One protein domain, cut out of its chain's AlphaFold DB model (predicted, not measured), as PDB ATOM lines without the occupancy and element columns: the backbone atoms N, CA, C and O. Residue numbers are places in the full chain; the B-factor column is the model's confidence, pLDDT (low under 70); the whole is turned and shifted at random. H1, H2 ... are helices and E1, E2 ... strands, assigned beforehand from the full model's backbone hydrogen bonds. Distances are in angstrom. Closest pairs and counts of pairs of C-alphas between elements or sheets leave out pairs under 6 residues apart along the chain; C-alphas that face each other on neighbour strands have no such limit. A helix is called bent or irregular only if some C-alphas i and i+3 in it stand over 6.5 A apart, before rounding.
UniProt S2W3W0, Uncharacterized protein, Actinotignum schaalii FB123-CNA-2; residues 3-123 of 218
ATOM      1  N   ARG A   3       2.127 -26.822 -91.744       97.81
ATOM      2  CA  ARG A   3       1.694 -27.915 -90.862       97.81
ATOM      3  C   ARG A   3       2.802 -28.945 -90.712       97.81
ATOM      4  O   ARG A   3       3.429 -29.341 -91.692       97.81
ATOM      5  N   LEU A   4       3.002 -29.416 -89.491       98.06
ATOM      6  CA  LEU A   4       3.994 -30.425 -89.154       98.06
ATOM      7  C   LEU A   4       3.290 -31.768 -88.950       98.06
ATOM      8  O   LEU A   4       3.144 -32.226 -87.821       98.06
ATOM      9  N   GLU A   5       2.810 -32.386 -90.030       97.00
ATOM     10  CA  GLU A   5       1.975 -33.601 -89.958       97.00
ATOM     11  C   GLU A   5       2.676 -34.758 -89.222       97.00
ATOM     12  O   GLU A   5       2.132 -35.335 -88.276       97.00
ATOM     13  N   GLY A   6       3.926 -35.053 -89.590       97.62
ATOM     14  CA  GLY A   6       4.704 -36.102 -88.941       97.62
ATOM     15  C   GLY A   6       5.018 -35.802 -87.469       97.62
ATOM     16  O   GLY A   6       4.857 -36.675 -86.612       97.62
ATOM     17  N   LEU A   7       5.374 -34.555 -87.143       97.62
ATOM     18  CA  LEU A   7       5.593 -34.146 -85.754       97.62
ATOM     19  C   LEU A   7       4.294 -34.160 -84.945       97.62
ATOM     20  O   LEU A   7       4.315 -34.537 -83.782       97.62
ATOM     21  N   SER A   8       3.159 -33.810 -85.550       97.25
ATOM     22  CA  SER A   8       1.833 -33.867 -84.923       97.25
ATOM     23  C   SER A   8       1.465 -35.299 -84.538       97.25
ATOM     24  O   SER A   8       0.979 -35.548 -83.432       97.25
ATOM     25  N   HIS A   9       1.737 -36.258 -85.427       96.50
ATOM     26  CA  HIS A   9       1.562 -37.680 -85.140       96.50
ATOM     27  C   HIS A   9       2.477 -38.144 -83.997       96.50
ATOM     28  O   HIS A   9       2.002 -38.734 -83.022       96.50
ATOM     29  N   ALA A  10       3.772 -37.822 -84.078       95.88
ATOM     30  CA  ALA A  10       4.740 -38.152 -83.035       95.88
ATOM     31  C   ALA A  10       4.353 -37.533 -81.685       95.88
ATOM     32  O   ALA A  10       4.387 -38.202 -80.655       95.88
ATOM     33  N   TRP A  11       3.914 -36.276 -81.686       94.81
ATOM     34  CA  TRP A  11       3.517 -35.555 -80.487       94.81
ATOM     35  C   TRP A  11       2.327 -36.208 -79.795       94.81
ATOM     36  O   TRP A  11       2.398 -36.465 -78.597       94.81
ATOM     37  N   LYS A  12       1.267 -36.560 -80.534       93.69
ATOM     38  CA  LYS A  12       0.110 -37.285 -79.977       93.69
ATOM     39  C   LYS A  12       0.537 -38.582 -79.291       93.69
ATOM     40  O   LYS A  12       0.131 -38.836 -78.159       93.69
ATOM     41  N   LYS A  13       1.387 -39.365 -79.963       93.94
ATOM     42  CA  LYS A  13       1.938 -40.621 -79.439       93.94
ATOM     43  C   LYS A  13       2.734 -40.376 -78.154       93.94
ATOM     44  O   LYS A  13       2.446 -40.990 -77.139       93.94
ATOM     45  N   HIS A  14       3.698 -39.461 -78.167       92.50
ATOM     46  CA  HIS A  14       4.569 -39.199 -77.016       92.50
ATOM     47  C   HIS A  14       3.820 -38.561 -75.833       92.50
ATOM     48  O   HIS A  14       4.021 -38.977 -74.690       92.50
ATOM     49  N   LYS A  15       2.900 -37.621 -76.094       90.44
ATOM     50  CA  LYS A  15       2.071 -36.970 -75.069       90.44
ATOM     51  C   LYS A  15       1.216 -37.981 -74.304       90.44
ATOM     52  O   LYS A  15       1.116 -37.872 -73.088       90.44
ATOM     53  N   ALA A  16       0.665 -38.995 -74.980       90.56
ATOM     54  CA  ALA A  16      -0.100 -40.067 -74.333       90.56
ATOM     55  C   ALA A  16       0.722 -40.876 -73.307       90.56
ATOM     56  O   ALA A  16       0.154 -41.476 -72.400       90.56
ATOM     57  N   HIS A  17       2.053 -40.854 -73.419       88.94
ATOM     58  CA  HIS A  17       2.987 -41.486 -72.484       88.94
ATOM     59  C   HIS A  17       3.682 -40.483 -71.548       88.94
ATOM     60  O   HIS A  17       4.673 -40.834 -70.912       88.94
ATOM     61  N   ASN A  18       3.201 -39.235 -71.456       87.69
ATOM     62  CA  ASN A  18       3.832 -38.156 -70.682       87.69
ATOM     63  C   ASN A  18       5.290 -37.865 -71.090       87.69
ATOM     64  O   ASN A  18       6.104 -37.424 -70.276       87.69
ATOM     65  N   VAL A  19       5.623 -38.098 -72.362       88.69
ATOM     66  CA  VAL A  19       6.941 -37.799 -72.926       88.69
ATOM     67  C   VAL A  19       6.884 -36.462 -73.650       88.69
ATOM     68  O   VAL A  19       6.237 -36.312 -74.683       88.69
ATOM     69  N   TYR A  20       7.612 -35.487 -73.111       90.12
ATOM     70  CA  TYR A  20       7.602 -34.100 -73.580       90.12
ATOM     71  C   TYR A  20       8.812 -33.730 -74.442       90.12
ATOM     72  O   TYR A  20       8.962 -32.576 -74.828       90.12
ATOM     73  N   ARG A  21       9.700 -34.682 -74.747       92.88
ATOM     74  CA  ARG A  21      10.893 -34.442 -75.569       92.88
ATOM     75  C   ARG A  21      11.056 -35.531 -76.622       92.88
ATOM     76  O   ARG A  21      10.921 -36.714 -76.320       92.88
ATOM     77  N   ILE A  22      11.363 -35.126 -77.851       94.62
ATOM     78  CA  ILE A  22      11.626 -36.033 -78.975       94.62
ATOM     79  C   ILE A  22      12.960 -35.615 -79.588       94.62
ATOM     80  O   ILE A  22      13.050 -34.557 -80.204       94.62
ATOM     81  N   LEU A  23      13.999 -36.424 -79.380       95.62
ATOM     82  CA  LEU A  23      15.324 -36.220 -79.969       95.62
ATOM     83  C   LEU A  23      15.496 -37.164 -81.155       95.62
ATOM     84  O   LEU A  23      15.311 -38.372 -81.004       95.62
ATOM     85  N   PHE A  24      15.888 -36.621 -82.301       95.81
ATOM     86  CA  PHE A  24      16.126 -37.391 -83.513       95.81
ATOM     87  C   PHE A  24      17.104 -36.689 -84.450       95.81
ATOM     88  O   PHE A  24      17.358 -35.496 -84.335       95.81
ATOM     89  N   THR A  25      17.631 -37.449 -85.400       96.38
ATOM     90  CA  THR A  25      18.470 -36.948 -86.489       96.38
ATOM     91  C   THR A  25      17.745 -37.243 -87.797       96.38
ATOM     92  O   THR A  25      17.072 -38.271 -87.915       96.38
ATOM     93  N   PHE A  26      17.854 -36.351 -88.776       97.12
ATOM     94  CA  PHE A  26      17.277 -36.560 -90.099       97.12
ATOM     95  C   PHE A  26      18.220 -36.075 -91.192       97.12
ATOM     96  O   PHE A  26      19.063 -35.208 -90.967       97.12
ATOM     97  N   THR A  27      18.049 -36.634 -92.384       96.12
ATOM     98  CA  THR A  27      18.783 -36.237 -93.584       96.12
ATOM     99  C   THR A  27      17.784 -35.783 -94.634       96.12
ATOM    100  O   THR A  27      16.740 -36.412 -94.813       96.12
ATOM    101  N   THR A  28      18.096 -34.693 -95.326       94.75
ATOM    102  CA  THR A  28      17.327 -34.211 -96.476       94.75
ATOM    103  C   THR A  28      18.271 -33.819 -97.599       94.75
ATOM    104  O   THR A  28      19.374 -33.338 -97.344       94.75
ATOM    105  N   ASN A  29      17.839 -34.017 -98.842       91.50
ATOM    106  CA  ASN A  29      18.576 -33.529 -99.999       91.50
ATOM    107  C   ASN A  29      18.232 -32.056-100.229       91.50
ATOM    108  O   ASN A  29      17.055 -31.695-100.237       91.50
ATOM    109  N   LEU A  30      19.251 -31.220-100.405       87.88
ATOM    110  CA  LEU A  30      19.115 -29.804-100.732       87.88
ATOM    111  C   LEU A  30      19.806 -29.553-102.071       87.88
ATOM    112  O   LEU A  30      20.829 -30.170-102.366       87.88
ATOM    113  N   GLU A  31      19.206 -28.694-102.888       81.94
ATOM    114  CA  GLU A  31      19.758 -28.318-104.184       81.94
ATOM    115  C   GLU A  31      20.808 -27.216-104.012       81.94
ATOM    116  O   GLU A  31      20.545 -26.173-103.411       81.94
ATOM    117  N   GLU A  32      21.986 -27.461-104.569       77.12
ATOM    118  CA  GLU A  32      23.115 -26.546-104.653       77.12
ATOM    119  C   GLU A  32      23.602 -26.552-106.107       77.12
ATOM    120  O   GLU A  32      24.021 -27.592-106.619       77.12
ATOM    121  N   ASP A  33      23.489 -25.410-106.791       75.06
ATOM    122  CA  ASP A  33      23.928 -25.222-108.182       75.06
ATOM    123  C   ASP A  33      23.452 -26.336-109.145       75.06
ATOM    124  O   ASP A  33      24.209 -26.862-109.961       75.06
ATOM    125  N   GLY A  34      22.178 -26.730-109.028       77.44
ATOM    126  CA  GLY A  34      21.557 -27.773-109.855       77.44
ATOM    127  C   GLY A  34      21.892 -29.213-109.446       77.44
ATOM    128  O   GLY A  34      21.450 -30.154-110.104       77.44
ATOM    129  N   THR A  35      22.643 -29.415-108.358       81.62
ATOM    130  CA  THR A  35      22.960 -30.736-107.799       81.62
ATOM    131  C   THR A  35      22.287 -30.930-106.445       81.62
ATOM    132  O   THR A  35      22.391 -30.090-105.557       81.62
ATOM    133  N   TYR A  36      21.634 -32.073-106.245       86.44
ATOM    134  CA  TYR A  36      21.059 -32.434-104.949       86.44
ATOM    135  C   TYR A  36      22.104 -33.128-104.076       86.44
ATOM    136  O   TYR A  36      22.611 -34.191-104.437       86.44
ATOM    137  N   ARG A  37      22.398 -32.552-102.907       88.50
ATOM    138  CA  ARG A  37      23.313 -33.130-101.916       88.50
ATOM    139  C   ARG A  37      22.592 -33.439-100.605       88.50
ATOM    140  O   ARG A  37      21.733 -32.658-100.191       88.50
ATOM    141  N   PRO A  38      22.928 -34.550 -99.926       92.81
ATOM    142  CA  PRO A  38      22.360 -34.866 -98.624       92.81
ATOM    143  C   PRO A  38      22.993 -34.007 -97.524       92.81
ATOM    144  O   PRO A  38      24.214 -33.938 -97.402       92.81
ATOM    145  N   TYR A  39      22.153 -33.435 -96.666       93.56
ATOM    146  CA  TYR A  39      22.560 -32.737 -95.448       93.56
ATOM    147  C   TYR A  39      21.851 -33.337 -94.241       93.56
ATOM    148  O   TYR A  39      20.653 -33.626 -94.286       93.56
ATOM    149  N   THR A  40      22.602 -33.518 -93.157       96.12
ATOM    150  CA  THR A  40      22.112 -34.132 -91.921       96.12
ATOM    151  C   THR A  40      21.971 -33.087 -90.823       96.12
ATOM    152  O   THR A  40      22.833 -32.223 -90.649       96.12
ATOM    153  N   PHE A  41      20.890 -33.197 -90.060       97.44
ATOM    154  CA  PHE A  41      20.532 -32.283 -88.986       97.44
ATOM    155  C   PHE A  41      20.157 -33.056 -87.727       97.44
ATOM    156  O   PHE A  41      19.505 -34.101 -87.791       97.44
ATOM    157  N   ASP A  42      20.531 -32.502 -86.580       97.06
ATOM    158  CA  ASP A  42      20.007 -32.912 -85.287       97.06
ATOM    159  C   ASP A  42      18.759 -32.096 -84.964       97.06
ATOM    160  O   ASP A  42      18.685 -30.900 -85.256       97.06
ATOM    161  N   CYS A  43      17.770 -32.735 -84.349       97.12
ATOM    162  CA  CYS A  43      16.515 -32.098 -84.004       97.12
ATOM    163  C   CYS A  43      16.036 -32.507 -82.612       97.12
ATOM    164  O   CYS A  43      16.047 -33.684 -82.244       97.12
ATOM    165  N   LEU A  44      15.603 -31.516 -81.834       96.50
ATOM    166  CA  LEU A  44      14.977 -31.710 -80.535       96.50
ATOM    167  C   LEU A  44      13.644 -30.972 -80.514       96.50
ATOM    168  O   LEU A  44      13.603 -29.744 -80.503       96.50
ATOM    169  N   PHE A  45      12.554 -31.725 -80.449       96.44
ATOM    170  CA  PHE A  45      11.259 -31.168 -80.087       96.44
ATOM    171  C   PHE A  45      11.108 -31.170 -78.567       96.44
ATOM    172  O   PHE A  45      11.369 -32.184 -77.912       96.44
ATOM    173  N   VAL A  46      10.671 -30.040 -78.020       95.06
ATOM    174  CA  VAL A  46      10.370 -29.838 -76.605       95.06
ATOM    175  C   VAL A  46       8.930 -29.350 -76.486       95.06
ATOM    176  O   VAL A  46       8.600 -28.246 -76.913       95.06
ATOM    177  N   GLY A  47       8.077 -30.177 -75.893       92.19
ATOM    178  CA  GLY A  47       6.673 -29.895 -75.623       92.19
ATOM    179  C   GLY A  47       6.398 -29.571 -74.153       92.19
ATOM    180  O   GLY A  47       7.243 -29.739 -73.276       92.19
ATOM    181  N   ALA A  48       5.172 -29.127 -73.899       86.31
ATOM    182  CA  ALA A  48       4.565 -28.941 -72.581       86.31
ATOM    183  C   ALA A  48       3.095 -29.406 -72.635       86.31
ATOM    184  O   ALA A  48       2.587 -29.690 -73.722       86.31
ATOM    185  N   PRO A  49       2.357 -29.453 -71.508       82.88
ATOM    186  CA  PRO A  49       0.918 -29.711 -71.530       82.88
ATOM    187  C   PRO A  49       0.137 -28.821 -72.512       82.88
ATOM    188  O   PRO A  49      -0.835 -29.287 -73.112       82.88
ATOM    189  N   GLN A  50       0.600 -27.580 -72.720       86.06
ATOM    190  CA  GLN A  50      -0.024 -26.557 -73.570       86.06
ATOM    191  C   GLN A  50       1.030 -25.822 -74.427       86.06
ATOM    192  O   GLN A  50       2.156 -25.676 -73.943       86.06
ATOM    193  N   PRO A  51       0.711 -25.355 -75.647       89.38
ATOM    194  CA  PRO A  51       1.609 -24.542 -76.487       89.38
ATOM    195  C   PRO A  51       1.965 -23.180 -75.842       89.38
ATOM    196  O   PRO A  51       1.443 -22.867 -74.766       89.38
ATOM    197  N   PRO A  52       2.897 -22.393 -76.417       92.00
ATOM    198  CA  PRO A  52       3.775 -22.750 -77.534       92.00
ATOM    199  C   PRO A  52       4.807 -23.811 -77.134       92.00
ATOM    200  O   PRO A  52       5.221 -23.908 -75.971       92.00
ATOM    201  N   TYR A  53       5.192 -24.629 -78.108       96.06
ATOM    202  CA  TYR A  53       6.258 -25.627 -78.013       96.06
ATOM    203  C   TYR A  53       7.526 -25.117 -78.704       96.06
ATOM    204  O   TYR A  53       7.500 -24.100 -79.391       96.06
ATOM    205  N   LYS A  54       8.649 -25.821 -78.538       95.62
ATOM    206  CA  LYS A  54       9.917 -25.472 -79.196       95.62
ATOM    207  C   LYS A  54      10.385 -26.621 -80.085       95.62
ATOM    208  O   LYS A  54      10.429 -27.770 -79.645       95.62
ATOM    209  N   LEU A  55      10.773 -26.316 -81.319       96.88
ATOM    210  CA  LEU A  55      11.461 -27.238 -82.221       96.88
ATOM    211  C   LEU A  55      12.847 -26.678 -82.517       96.88
ATOM    212  O   LEU A  55      12.981 -25.659 -83.183       96.88
ATOM    213  N   LEU A  56      13.879 -27.342 -82.015       96.50
ATOM    214  CA  LEU A  56      15.262 -26.973 -82.269       96.50
ATOM    215  C   LEU A  56      15.770 -27.797 -83.451       96.50
ATOM    216  O   LEU A  56      15.647 -29.024 -83.430       96.50
ATOM    217  N   ILE A  57      16.341 -27.143 -84.460       97.19
ATOM    218  CA  ILE A  57      17.027 -27.797 -85.584       97.19
ATOM    219  C   ILE A  57      18.449 -27.260 -85.638       97.19
ATOM    220  O   ILE A  57      18.651 -26.050 -85.648       97.19
ATOM    221  N   ALA A  58      19.425 -28.159 -85.694       96.69
ATOM    222  CA  ALA A  58      20.833 -27.813 -85.760       96.69
ATOM    223  C   ALA A  58      21.559 -28.640 -86.819       96.69
ATOM    224  O   ALA A  58      21.185 -29.782 -87.092       96.69
ATOM    225  N   THR A  59      22.616 -28.089 -87.411       95.50
ATOM    226  CA  THR A  59      23.456 -28.858 -88.333       95.50
ATOM    227  C   THR A  59      24.165 -29.995 -87.596       95.50
ATOM    228  O   THR A  59      24.661 -29.831 -86.475       95.50
ATOM    229  N   HIS A  60      24.216 -31.172 -88.221       94.12
ATOM    230  CA  HIS A  60      24.881 -32.334 -87.643       94.12
ATOM    231  C   HIS A  60      26.366 -32.339 -88.014       94.12
ATOM    232  O   HIS A  60      26.713 -32.505 -89.181       94.12
ATOM    233  N   LYS A  61      27.245 -32.218 -87.011       87.12
ATOM    234  CA  LYS A  61      28.708 -32.376 -87.149       87.12
ATOM    235  C   LYS A  61      29.334 -31.545 -88.286       87.12
ATOM    236  O   LYS A  61      30.205 -32.035 -89.000       87.12
ATOM    237  N   THR A  62      28.916 -30.291 -88.451       86.00
ATOM    238  CA  THR A  62      29.535 -29.368 -89.417       86.00
ATOM    239  C   THR A  62      30.706 -28.596 -88.794       86.00
ATOM    240  O   THR A  62      30.694 -28.355 -87.583       86.00
ATOM    241  N   PRO A  63      31.710 -28.166 -89.593       86.94
ATOM    242  CA  PRO A  63      32.813 -27.329 -89.107       86.94
ATOM    243  C   PRO A  63      32.336 -25.978 -88.571       86.94
ATOM    244  O   PRO A  63      32.833 -25.503 -87.553       86.94
ATOM    245  N   ILE A  64      31.342 -25.393 -89.248       88.56
ATOM    246  CA  ILE A  64      30.612 -24.207 -88.801       88.56
ATOM    247  C   ILE A  64      29.247 -24.683 -88.302       88.56
ATOM    248  O   ILE A  64      28.368 -25.019 -89.093       88.56
ATOM    249  N   PRO A  65      29.090 -24.844 -86.989       88.81
ATOM    250  CA  PRO A  65      27.830 -25.279 -86.403       88.81
ATOM    251  C   PRO A  65      26.752 -24.188 -86.438       88.81
ATOM    252  O   PRO A  65      27.042 -23.012 -86.230       88.81
ATOM    253  N   TRP A  66      25.502 -24.598 -86.641       93.56
ATOM    254  CA  TRP A  66      24.323 -23.732 -86.697       93.56
ATOM    255  C   TRP A  66      23.156 -24.369 -85.941       93.56
ATOM    256  O   TRP A  66      23.057 -25.596 -85.888       93.56
ATOM    257  N   CYS A  67      22.289 -23.547 -85.350       94.12
ATOM    258  CA  CYS A  67      21.080 -23.981 -84.654       94.12
ATOM    259  C   CYS A  67      20.028 -22.875 -84.690       94.12
ATOM    260  O   CYS A  67      20.358 -21.721 -84.429       94.12
ATOM    261  N   HIS A  68      18.775 -23.248 -84.938       95.06
ATOM    262  CA  HIS A  68      17.620 -22.360 -84.862       95.06
ATOM    263  C   HIS A  68      16.524 -22.983 -83.994       95.06
ATOM    264  O   HIS A  68      16.315 -24.203 -84.007       95.06
ATOM    265  N   ILE A  69      15.820 -22.136 -83.240       94.50
ATOM    266  CA  ILE A  69      14.692 -22.528 -82.395       94.50
ATOM    267  C   ILE A  69      13.421 -21.979 -83.023       94.50
ATOM    268  O   ILE A  69      13.211 -20.772 -83.045       94.50
ATOM    269  N   TYR A  70      12.556 -22.877 -83.470       95.62
ATOM    270  CA  TYR A  70      11.238 -22.515 -83.947       95.62
ATOM    271  C   TYR A  70      10.208 -22.583 -82.813       95.62
ATOM    272  O   TYR A  70      10.144 -23.583 -82.086       95.62
ATOM    273  N   GLU A  71       9.364 -21.558 -82.701       95.50
ATOM    274  CA  GLU A  71       8.146 -21.614 -81.888       95.50
ATOM    275  C   GLU A  71       7.069 -22.403 -82.637       95.50
ATOM    276  O   GLU A  71       6.710 -22.087 -83.771       95.50
ATOM    277  N   VAL A  72       6.589 -23.479 -82.020       97.44
ATOM    278  CA  VAL A  72       5.595 -24.378 -82.609       97.44
ATOM    279  C   VAL A  72       4.253 -24.158 -81.928       97.44
ATOM    280  O   VAL A  72       4.113 -24.366 -80.722       97.44
ATOM    281  N   GLU A  73       3.262 -23.808 -82.734       96.81
ATOM    282  CA  GLU A  73       1.888 -23.567 -82.313       96.81
ATOM    283  C   GLU A  73       1.016 -24.811 -82.496       96.81
ATOM    284  O   GLU A  73       1.275 -25.658 -83.357       96.81
ATOM    285  N   GLU A  74      -0.058 -24.904 -81.712       95.62
ATOM    286  CA  GLU A  74      -1.131 -25.882 -81.914       95.62
ATOM    287  C   GLU A  74      -2.349 -25.165 -82.516       95.62
ATOM    288  O   GLU A  74      -3.162 -24.577 -81.809       95.62
ATOM    289  N   ILE A  75      -2.465 -25.196 -83.845       95.81
ATOM    290  CA  ILE A  75      -3.482 -24.428 -84.593       95.81
ATOM    291  C   ILE A  75      -4.865 -25.095 -84.613       95.81
ATOM    292  O   ILE A  75      -5.865 -24.480 -84.970       95.81
ATOM    293  N   ALA A  76      -4.917 -26.376 -84.268       93.56
ATOM    294  CA  ALA A  76      -6.122 -27.151 -84.009       93.56
ATOM    295  C   ALA A  76      -5.732 -28.337 -83.121       93.56
ATOM    296  O   ALA A  76      -4.550 -28.647 -82.999       93.56
ATOM    297  N   LYS A  77      -6.706 -29.046 -82.540       91.56
ATOM    298  CA  LYS A  77      -6.447 -30.154 -81.605       91.56
ATOM    299  C   LYS A  77      -5.455 -31.186 -82.176       91.56
ATOM    300  O   LYS A  77      -5.777 -31.982 -83.060       91.56
ATOM    301  N   GLY A  78      -4.250 -31.189 -81.620       90.88
ATOM    302  CA  GLY A  78      -3.112 -32.017 -81.986       90.88
ATOM    303  C   GLY A  78      -2.536 -31.751 -83.379       90.88
ATOM    304  O   GLY A  78      -1.899 -32.649 -83.924       90.88
ATOM    305  N   VAL A  79      -2.789 -30.588 -83.976       96.50
ATOM    306  CA  VAL A  79      -2.221 -30.156 -85.260       96.50
ATOM    307  C   VAL A  79      -1.183 -29.080 -84.981       96.50
ATOM    308  O   VAL A  79      -1.525 -27.954 -84.623       96.50
ATOM    309  N   LEU A  80       0.084 -29.450 -85.139       97.75
ATOM    310  CA  LEU A  80       1.225 -28.579 -84.905       97.75
ATOM    311  C   LEU A  80       1.603 -27.823 -86.173       97.75
ATOM    312  O   LEU A  80       1.579 -28.386 -87.272       97.75
ATOM    313  N   ALA A  81       1.988 -26.562 -86.020       98.06
ATOM    314  CA  ALA A  81       2.391 -25.721 -87.133       98.06
ATOM    315  C   ALA A  81       3.462 -24.704 -86.727       98.06
ATOM    316  O   ALA A  81       3.627 -24.395 -85.549       98.06
ATOM    317  N   VAL A  82       4.218 -24.222 -87.712       97.62
ATOM    318  CA  VAL A  82       5.341 -23.307 -87.478       97.62
ATOM    319  C   VAL A  82       5.577 -22.338 -88.632       97.62
ATOM    320  O   VAL A  82       5.286 -22.655 -89.790       97.62
ATOM    321  N   GLU A  83       6.103 -21.152 -88.334       96.44
ATOM    322  CA  GLU A  83       6.660 -20.257 -89.349       96.44
ATOM    323  C   GLU A  83       8.078 -20.687 -89.725       96.44
ATOM    324  O   GLU A  83       8.907 -20.966 -88.868       96.44
ATOM    325  N   THR A  84       8.370 -20.753 -91.025       94.88
ATOM    326  CA  THR A  84       9.670 -21.223 -91.546       94.88
ATOM    327  C   THR A  84      10.637 -20.079 -91.843       94.88
ATOM    328  O   THR A  84      11.605 -20.261 -92.578       94.88
ATOM    329  N   TYR A  85      10.332 -18.869 -91.379       91.44
ATOM    330  CA  TYR A  85      11.178 -17.708 -91.608       91.44
ATOM    331  C   TYR A  85      12.361 -17.736 -90.640       91.44
ATOM    332  O   TYR A  85      12.162 -17.729 -89.432       91.44
ATOM    333  N   LEU A  86      13.581 -17.763 -91.180       91.19
ATOM    334  CA  LEU A  86      14.807 -17.809 -90.375       91.19
ATOM    335  C   LEU A  86      15.340 -16.433 -89.972       91.19
ATOM    336  O   LEU A  86      16.191 -16.366 -89.092       91.19
ATOM    337  N   GLY A  87      14.897 -15.349 -90.617       90.44
ATOM    338  CA  GLY A  87      15.474 -14.022 -90.392       90.44
ATOM    339  C   GLY A  87      17.001 -14.038 -90.480       90.44
ATOM    340  O   GLY A  87      17.567 -14.534 -91.461       90.44
ATOM    341  N   ASP A  88      17.643 -13.547 -89.424       90.38
ATOM    342  CA  ASP A  88      19.099 -13.428 -89.314       90.38
ATOM    343  C   ASP A  88      19.831 -14.782 -89.306       90.38
ATOM    344  O   ASP A  88      21.013 -14.831 -89.638       90.38
ATOM    345  N   ASP A  89      19.140 -15.897 -89.033       91.19
ATOM    346  CA  ASP A  89      19.735 -17.239 -89.038       91.19
ATOM    347  C   ASP A  89      19.875 -17.851 -90.443       91.19
ATOM    348  O   ASP A  89      20.528 -18.889 -90.592       91.19
ATOM    349  N   TYR A  90      19.314 -17.231 -91.493       91.88
ATOM    350  CA  TYR A  90      19.404 -17.757 -92.864       91.88
ATOM    351  C   TYR A  90      20.841 -17.729 -93.412       91.88
ATOM    352  O   TYR A  90      21.318 -18.723 -93.957       91.88
ATOM    353  N   GLY A  91      21.555 -16.612 -93.251       90.12
ATOM    354  CA  GLY A  91      22.953 -16.481 -93.690       90.12
ATOM    355  C   GLY A  91      23.899 -17.455 -92.970       90.12
ATOM    356  O   GLY A  91      24.613 -18.207 -93.639       90.12
ATOM    357  N   PRO A  92      23.871 -17.513 -91.625       91.69
ATOM    358  CA  PRO A  92      24.593 -18.509 -90.839       91.69
ATOM    359  C   PRO A  92      24.279 -19.959 -91.229       91.69
ATOM    360  O   PRO A  92      25.191 -20.785 -91.240       91.69
ATOM    361  N   LEU A  93      23.031 -20.280 -91.597       92.75
ATOM    362  CA  LEU A  93      22.685 -21.609 -92.114       92.75
ATOM    363  C   LEU A  93      23.428 -21.907 -93.418       92.75
ATOM    364  O   LEU A  93      24.042 -22.964 -93.536       92.75
ATOM    365  N   LEU A  94      23.396 -20.989 -94.389       90.25
ATOM    366  CA  LEU A  94      24.110 -21.173 -95.657       90.25
ATOM    367  C   LEU A  94      25.609 -21.387 -95.426       90.25
ATOM    368  O   LEU A  94      26.184 -22.331 -95.966       90.25
ATOM    369  N   GLN A  95      26.214 -20.580 -94.551       90.12
ATOM    370  CA  GLN A  95      27.619 -20.721 -94.175       90.12
ATOM    371  C   GLN A  95      27.909 -22.084 -93.526       90.12
ATOM    372  O   GLN A  95      28.899 -22.731 -93.865       90.12
ATOM    373  N   ALA A  96      27.037 -22.545 -92.628       91.44
ATOM    374  CA  ALA A  96      27.161 -23.841 -91.964       91.44
ATOM    375  C   ALA A  96      27.052 -25.033 -92.925       91.44
ATOM    376  O   ALA A  96      27.694 -26.062 -92.704       91.44
ATOM    377  N   LEU A  97      26.259 -24.888 -93.988       89.75
ATOM    378  CA  LEU A  97      26.103 -25.885 -95.048       89.75
ATOM    379  C   LEU A  97      27.161 -25.758 -96.159       89.75
ATOM    380  O   LEU A  97      27.247 -26.648 -97.001       89.75
ATOM    381  N   GLY A  98      27.964 -24.688 -96.162       87.06
ATOM    382  CA  GLY A  98      28.944 -24.401 -97.215       87.06
ATOM    383  C   GLY A  98      28.333 -23.902 -98.530       87.06
ATOM    384  O   GLY A  98      29.016 -23.902 -99.548       87.06
ATOM    385  N   ILE A  99      27.072 -23.467 -98.511       84.00
ATOM    386  CA  ILE A  99      26.302 -23.084 -99.696       84.00
ATOM    387  C   ILE A  99      26.488 -21.585 -99.984       84.00
ATOM    388  O   ILE A  99      26.348 -20.754 -99.087       84.00
ATOM    389  N   GLY A 100      26.714 -21.214-101.251       69.12
ATOM    390  CA  GLY A 100      26.592 -19.818-101.712       69.12
ATOM    391  C   GLY A 100      27.885 -18.996-101.778       69.12
ATOM    392  O   GLY A 100      27.830 -17.768-101.793       69.12
ATOM    393  N   GLY A 101      29.053 -19.637-101.869       55.78
ATOM    394  CA  GLY A 101      30.335 -18.935-102.008       55.78
ATOM    395  C   GLY A 101      30.620 -18.319-103.389       55.78
ATOM    396  O   GLY A 101      31.656 -17.679-103.540       55.78
ATOM    397  N   HIS A 102      29.795 -18.541-104.421       46.75
ATOM    398  CA  HIS A 102      30.139 -18.227-105.822       46.75
ATOM    399  C   HIS A 102      29.018 -17.487-106.567       46.75
ATOM    400  O   HIS A 102      28.450 -18.026-107.506       46.75
ATOM    401  N   GLY A 103      28.677 -16.254-106.170       50.25
ATOM    402  CA  GLY A 103      27.934 -15.287-107.011       50.25
ATOM    403  C   GLY A 103      26.536 -15.683-107.535       50.25
ATOM    404  O   GLY A 103      25.884 -14.874-108.193       50.25
ATOM    405  N   GLY A 104      26.059 -16.895-107.252       52.41
ATOM    406  CA  GLY A 104      24.770 -17.438-107.653       52.41
ATOM    407  C   GLY A 104      23.702 -17.192-106.593       52.41
ATOM    408  O   GLY A 104      23.960 -17.225-105.389       52.41
ATOM    409  N   LYS A 105      22.466 -16.950-107.036       57.84
ATOM    410  CA  LYS A 105      21.297 -16.827-106.153       57.84
ATOM    411  C   LYS A 105      20.857 -18.215-105.675       57.84
ATOM    412  O   LYS A 105      19.842 -18.721-106.149       57.84
ATOM    413  N   VAL A 106      21.585 -18.831-104.744       65.88
ATOM    414  CA  VAL A 106      21.109 -20.073-104.120       65.88
ATOM    415  C   VAL A 106      19.947 -19.746-103.180       65.88
ATOM    416  O   VAL A 106      20.080 -18.963-102.236       65.88
ATOM    417  N   LYS A 107      18.775 -20.328-103.453       69.81
ATOM    418  CA  LYS A 107      17.598 -20.238-102.584       69.81
ATOM    419  C   LYS A 107      17.380 -21.583-101.912       69.81
ATOM    420  O   LYS A 107      16.911 -22.520-102.548       69.81
ATOM    421  N   LEU A 108      17.686 -21.654-100.621       82.31
ATOM    422  CA  LEU A 108      17.453 -22.853 -99.835       82.31
ATOM    423  C   LEU A 108      15.969 -22.931 -99.441       82.31
ATOM    424  O   LEU A 108      15.468 -22.013 -98.781       82.31
ATOM    425  N   PRO A 109      15.238 -23.997 -99.803       86.69
ATOM    426  CA  PRO A 109      13.842 -24.135 -99.417       86.69
ATOM    427  C   PRO A 109      13.745 -24.547 -97.941       86.69
ATOM    428  O   PRO A 109      13.658 -25.732 -97.624       86.69
ATOM    429  N   ILE A 110      13.735 -23.574 -97.020       92.44
ATOM    430  CA  ILE A 110      13.675 -23.831 -95.563       92.44
ATOM    431  C   ILE A 110      12.472 -24.698 -95.181       92.44
ATOM    432  O   ILE A 110      12.591 -25.588 -94.339       92.44
ATOM    433  N   ARG A 111      11.339 -24.506 -95.868       94.19
ATOM    434  CA  ARG A 111      10.163 -25.377 -95.758       94.19
ATOM    435  C   ARG A 111      10.539 -26.860 -95.856       94.19
ATOM    436  O   ARG A 111      10.097 -27.629 -95.013       94.19
ATOM    437  N   ASN A 112      11.386 -27.248 -96.810       93.31
ATOM    438  CA  ASN A 112      11.752 -28.649 -97.028       93.31
ATOM    439  C   ASN A 112      12.548 -29.218 -95.845       93.31
ATOM    440  O   ASN A 112      12.346 -30.371 -95.477       93.31
ATOM    441  N   ILE A 113      13.414 -28.416 -95.211       96.00
ATOM    442  CA  ILE A 113      14.166 -28.832 -94.013       96.00
ATOM    443  C   ILE A 113      13.198 -29.101 -92.856       96.00
ATOM    444  O   ILE A 113      13.285 -30.136 -92.197       96.00
ATOM    445  N   VAL A 114      12.248 -28.192 -92.628       97.56
ATOM    446  CA  VAL A 114      11.277 -28.313 -91.532       97.56
ATOM    447  C   VAL A 114      10.273 -29.448 -91.790       97.56
ATOM    448  O   VAL A 114       9.946 -30.207 -90.875       97.56
ATOM    449  N   GLU A 115       9.827 -29.638 -93.032       96.81
ATOM    450  CA  GLU A 115       8.980 -30.772 -93.427       96.81
ATOM    451  C   GLU A 115       9.717 -32.109 -93.274       96.81
ATOM    452  O   GLU A 115       9.152 -33.069 -92.743       96.81
ATOM    453  N   ALA A 116      10.996 -32.177 -93.658       97.31
ATOM    454  CA  ALA A 116      11.825 -33.361 -93.452       97.31
ATOM    455  C   ALA A 116      11.994 -33.688 -91.959       97.31
ATOM    456  O   ALA A 116      11.840 -34.851 -91.574       97.31
ATOM    457  N   ALA A 117      12.220 -32.677 -91.112       98.00
ATOM    458  CA  ALA A 117      12.264 -32.843 -89.661       98.00
ATOM    459  C   ALA A 117      10.940 -33.408 -89.121       98.00
ATOM    460  O   ALA A 117      10.930 -34.404 -88.396       98.00
ATOM    461  N   SER A 118       9.812 -32.823 -89.531       98.00
ATOM    462  CA  SER A 118       8.473 -33.288 -89.155       98.00
ATOM    463  C   SER A 118       8.252 -34.756 -89.526       98.00
ATOM    464  O   SER A 118       7.866 -35.573 -88.688       98.00
ATOM    465  N   ASN A 119       8.576 -35.133 -90.762       97.50
ATOM    466  CA  ASN A 119       8.422 -36.505 -91.237       97.50
ATOM    467  C   ASN A 119       9.357 -37.487 -90.512       97.50
ATOM    468  O   ASN A 119       8.996 -38.643 -90.284       97.50
ATOM    469  N   ALA A 120      10.562 -37.057 -90.136       97.31
ATOM    470  CA  ALA A 120      11.487 -37.870 -89.354       97.31
ATOM    471  C   ALA A 120      11.007 -38.089 -87.911       97.31
ATOM    472  O   ALA A 120      11.205 -39.181 -87.369       97.31
ATOM    473  N   ALA A 121      10.325 -37.106 -87.314       96.38
ATOM    474  CA  ALA A 121       9.753 -37.223 -85.975       96.38
ATOM    475  C   ALA A 121       8.705 -38.346 -85.883       96.38
ATOM    476  O   ALA A 121       8.698 -39.097 -84.909       96.38
ATOM    477  N   ALA A 122       7.870 -38.531 -86.914       93.75
ATOM    478  CA  ALA A 122       6.851 -39.593 -86.950       93.75
ATOM    479  C   ALA A 122       7.424 -41.012 -86.810       93.75
ATOM    480  O   ALA A 122       6.731 -41.922 -86.360       93.75
ATOM    481  N   ARG A 123       8.693 -41.204 -87.187       92.25
ATOM    482  CA  ARG A 123       9.384 -42.498 -87.129       92.25
ATOM    483  C   ARG A 123      10.004 -42.779 -85.762       92.25
ATOM    484  O   ARG A 123      10.565 -43.852 -85.559       92.25
TER     485      ARG A 123
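AT A GLANCE: This is residues 3 to 123 of the 218 residues of an uncharacterized protein of Actinotignum schaalii FB123-CNA-2 (UniProt S2W3W0). What does the model look like? A sheet of five strands, curled like part of a barrel, wraps round helix H3. H1 stands beside strand E5 and packs on H3, while H2 lies near strands E3 and E4, apart from both other helices. What is it made of? The printed part has 121 residues, with three named helices and five named strands in the order H1 E1 E2 E3 E4 E5 H2 H3; the sheet runs E1 E2 E3 E4 E5, all antiparallel, and the class is mixed, helices and strands. What is its outline? It is a compact rod, with a radius of gyration of the C-alphas of 14.8 A and spans of 48 by 23 by 22 A.

HOW THE PARTS SIT: How is the sheet joined? E1, residues 21 to 32, E2, residues 35 to 46, E3, residues 53 to 59, E4, residues 67 to 76, and E5, residues 79 to 82, form a meander, each strand the antiparallel neighbour of the one before. Within hydrogen-bond range are N 26 and O 41 at 3.0 A, N 44 and O 56 at 3.0 A, N 55 and O 70 at 2.9 A, and N 73 and O 81 at 2.9 A. The sheet is strongly twisted, and E4 pairs in staggered fashion, with E3 over residues 67 to 72 and with E5 over 72 to 76. Where are the helices? The sheet curls round H3, residues 110 to 121, whose closest C-alphas to E1 are Ala 120 and Phe 26, 6.0 A apart. H1, residues 5 to 16, touches H3 with its residues 5 to 10 alone, closest at the C-alphas of Gly 6 and Asn 119, 4.4 A, the same way at a steep tilt of 37 degrees, only just past shallow. H2, residues 87 to 97, is on the sheet at a height of 8.1 A, over none of its strands; its closest C-alphas to E4 are Asp 89 and His 68, 6.9 A apart. Are the helix backbones whole? In H1 and H3 every O i to N i+4 pair is within hydrogen-bond range, in H2 5 of 7; H2 is only just irregular, with C-alphas 88 and 91 6.6 A apart.

IN THESE COORDINATES: How long are the strands? E2 spans 33.7 A, E1 32.5 A, E4 27.4 A and E3 20.3 A; E1 begins at C-alpha 21, (10.893, -34.442, -75.569). And the helices? H1 spans 17.0 A from C-alpha 5 at (1.975, -33.601, -89.958), H3 16.9 A to C-alpha 121 at (9.753, -37.223, -85.975), and H2 16.6 A.

THE WHOLE: How large is it? The two C-alphas farthest apart, those of His 17 and Gly 103, are 50.0 A apart, and the printed part has no cut. Which link is long, and where is confidence low? The link from H2 to H3, residues 98 to 109, is long; residues 100 to 107 have pLDDT under 70, against a mean of 90.4 for the printed part.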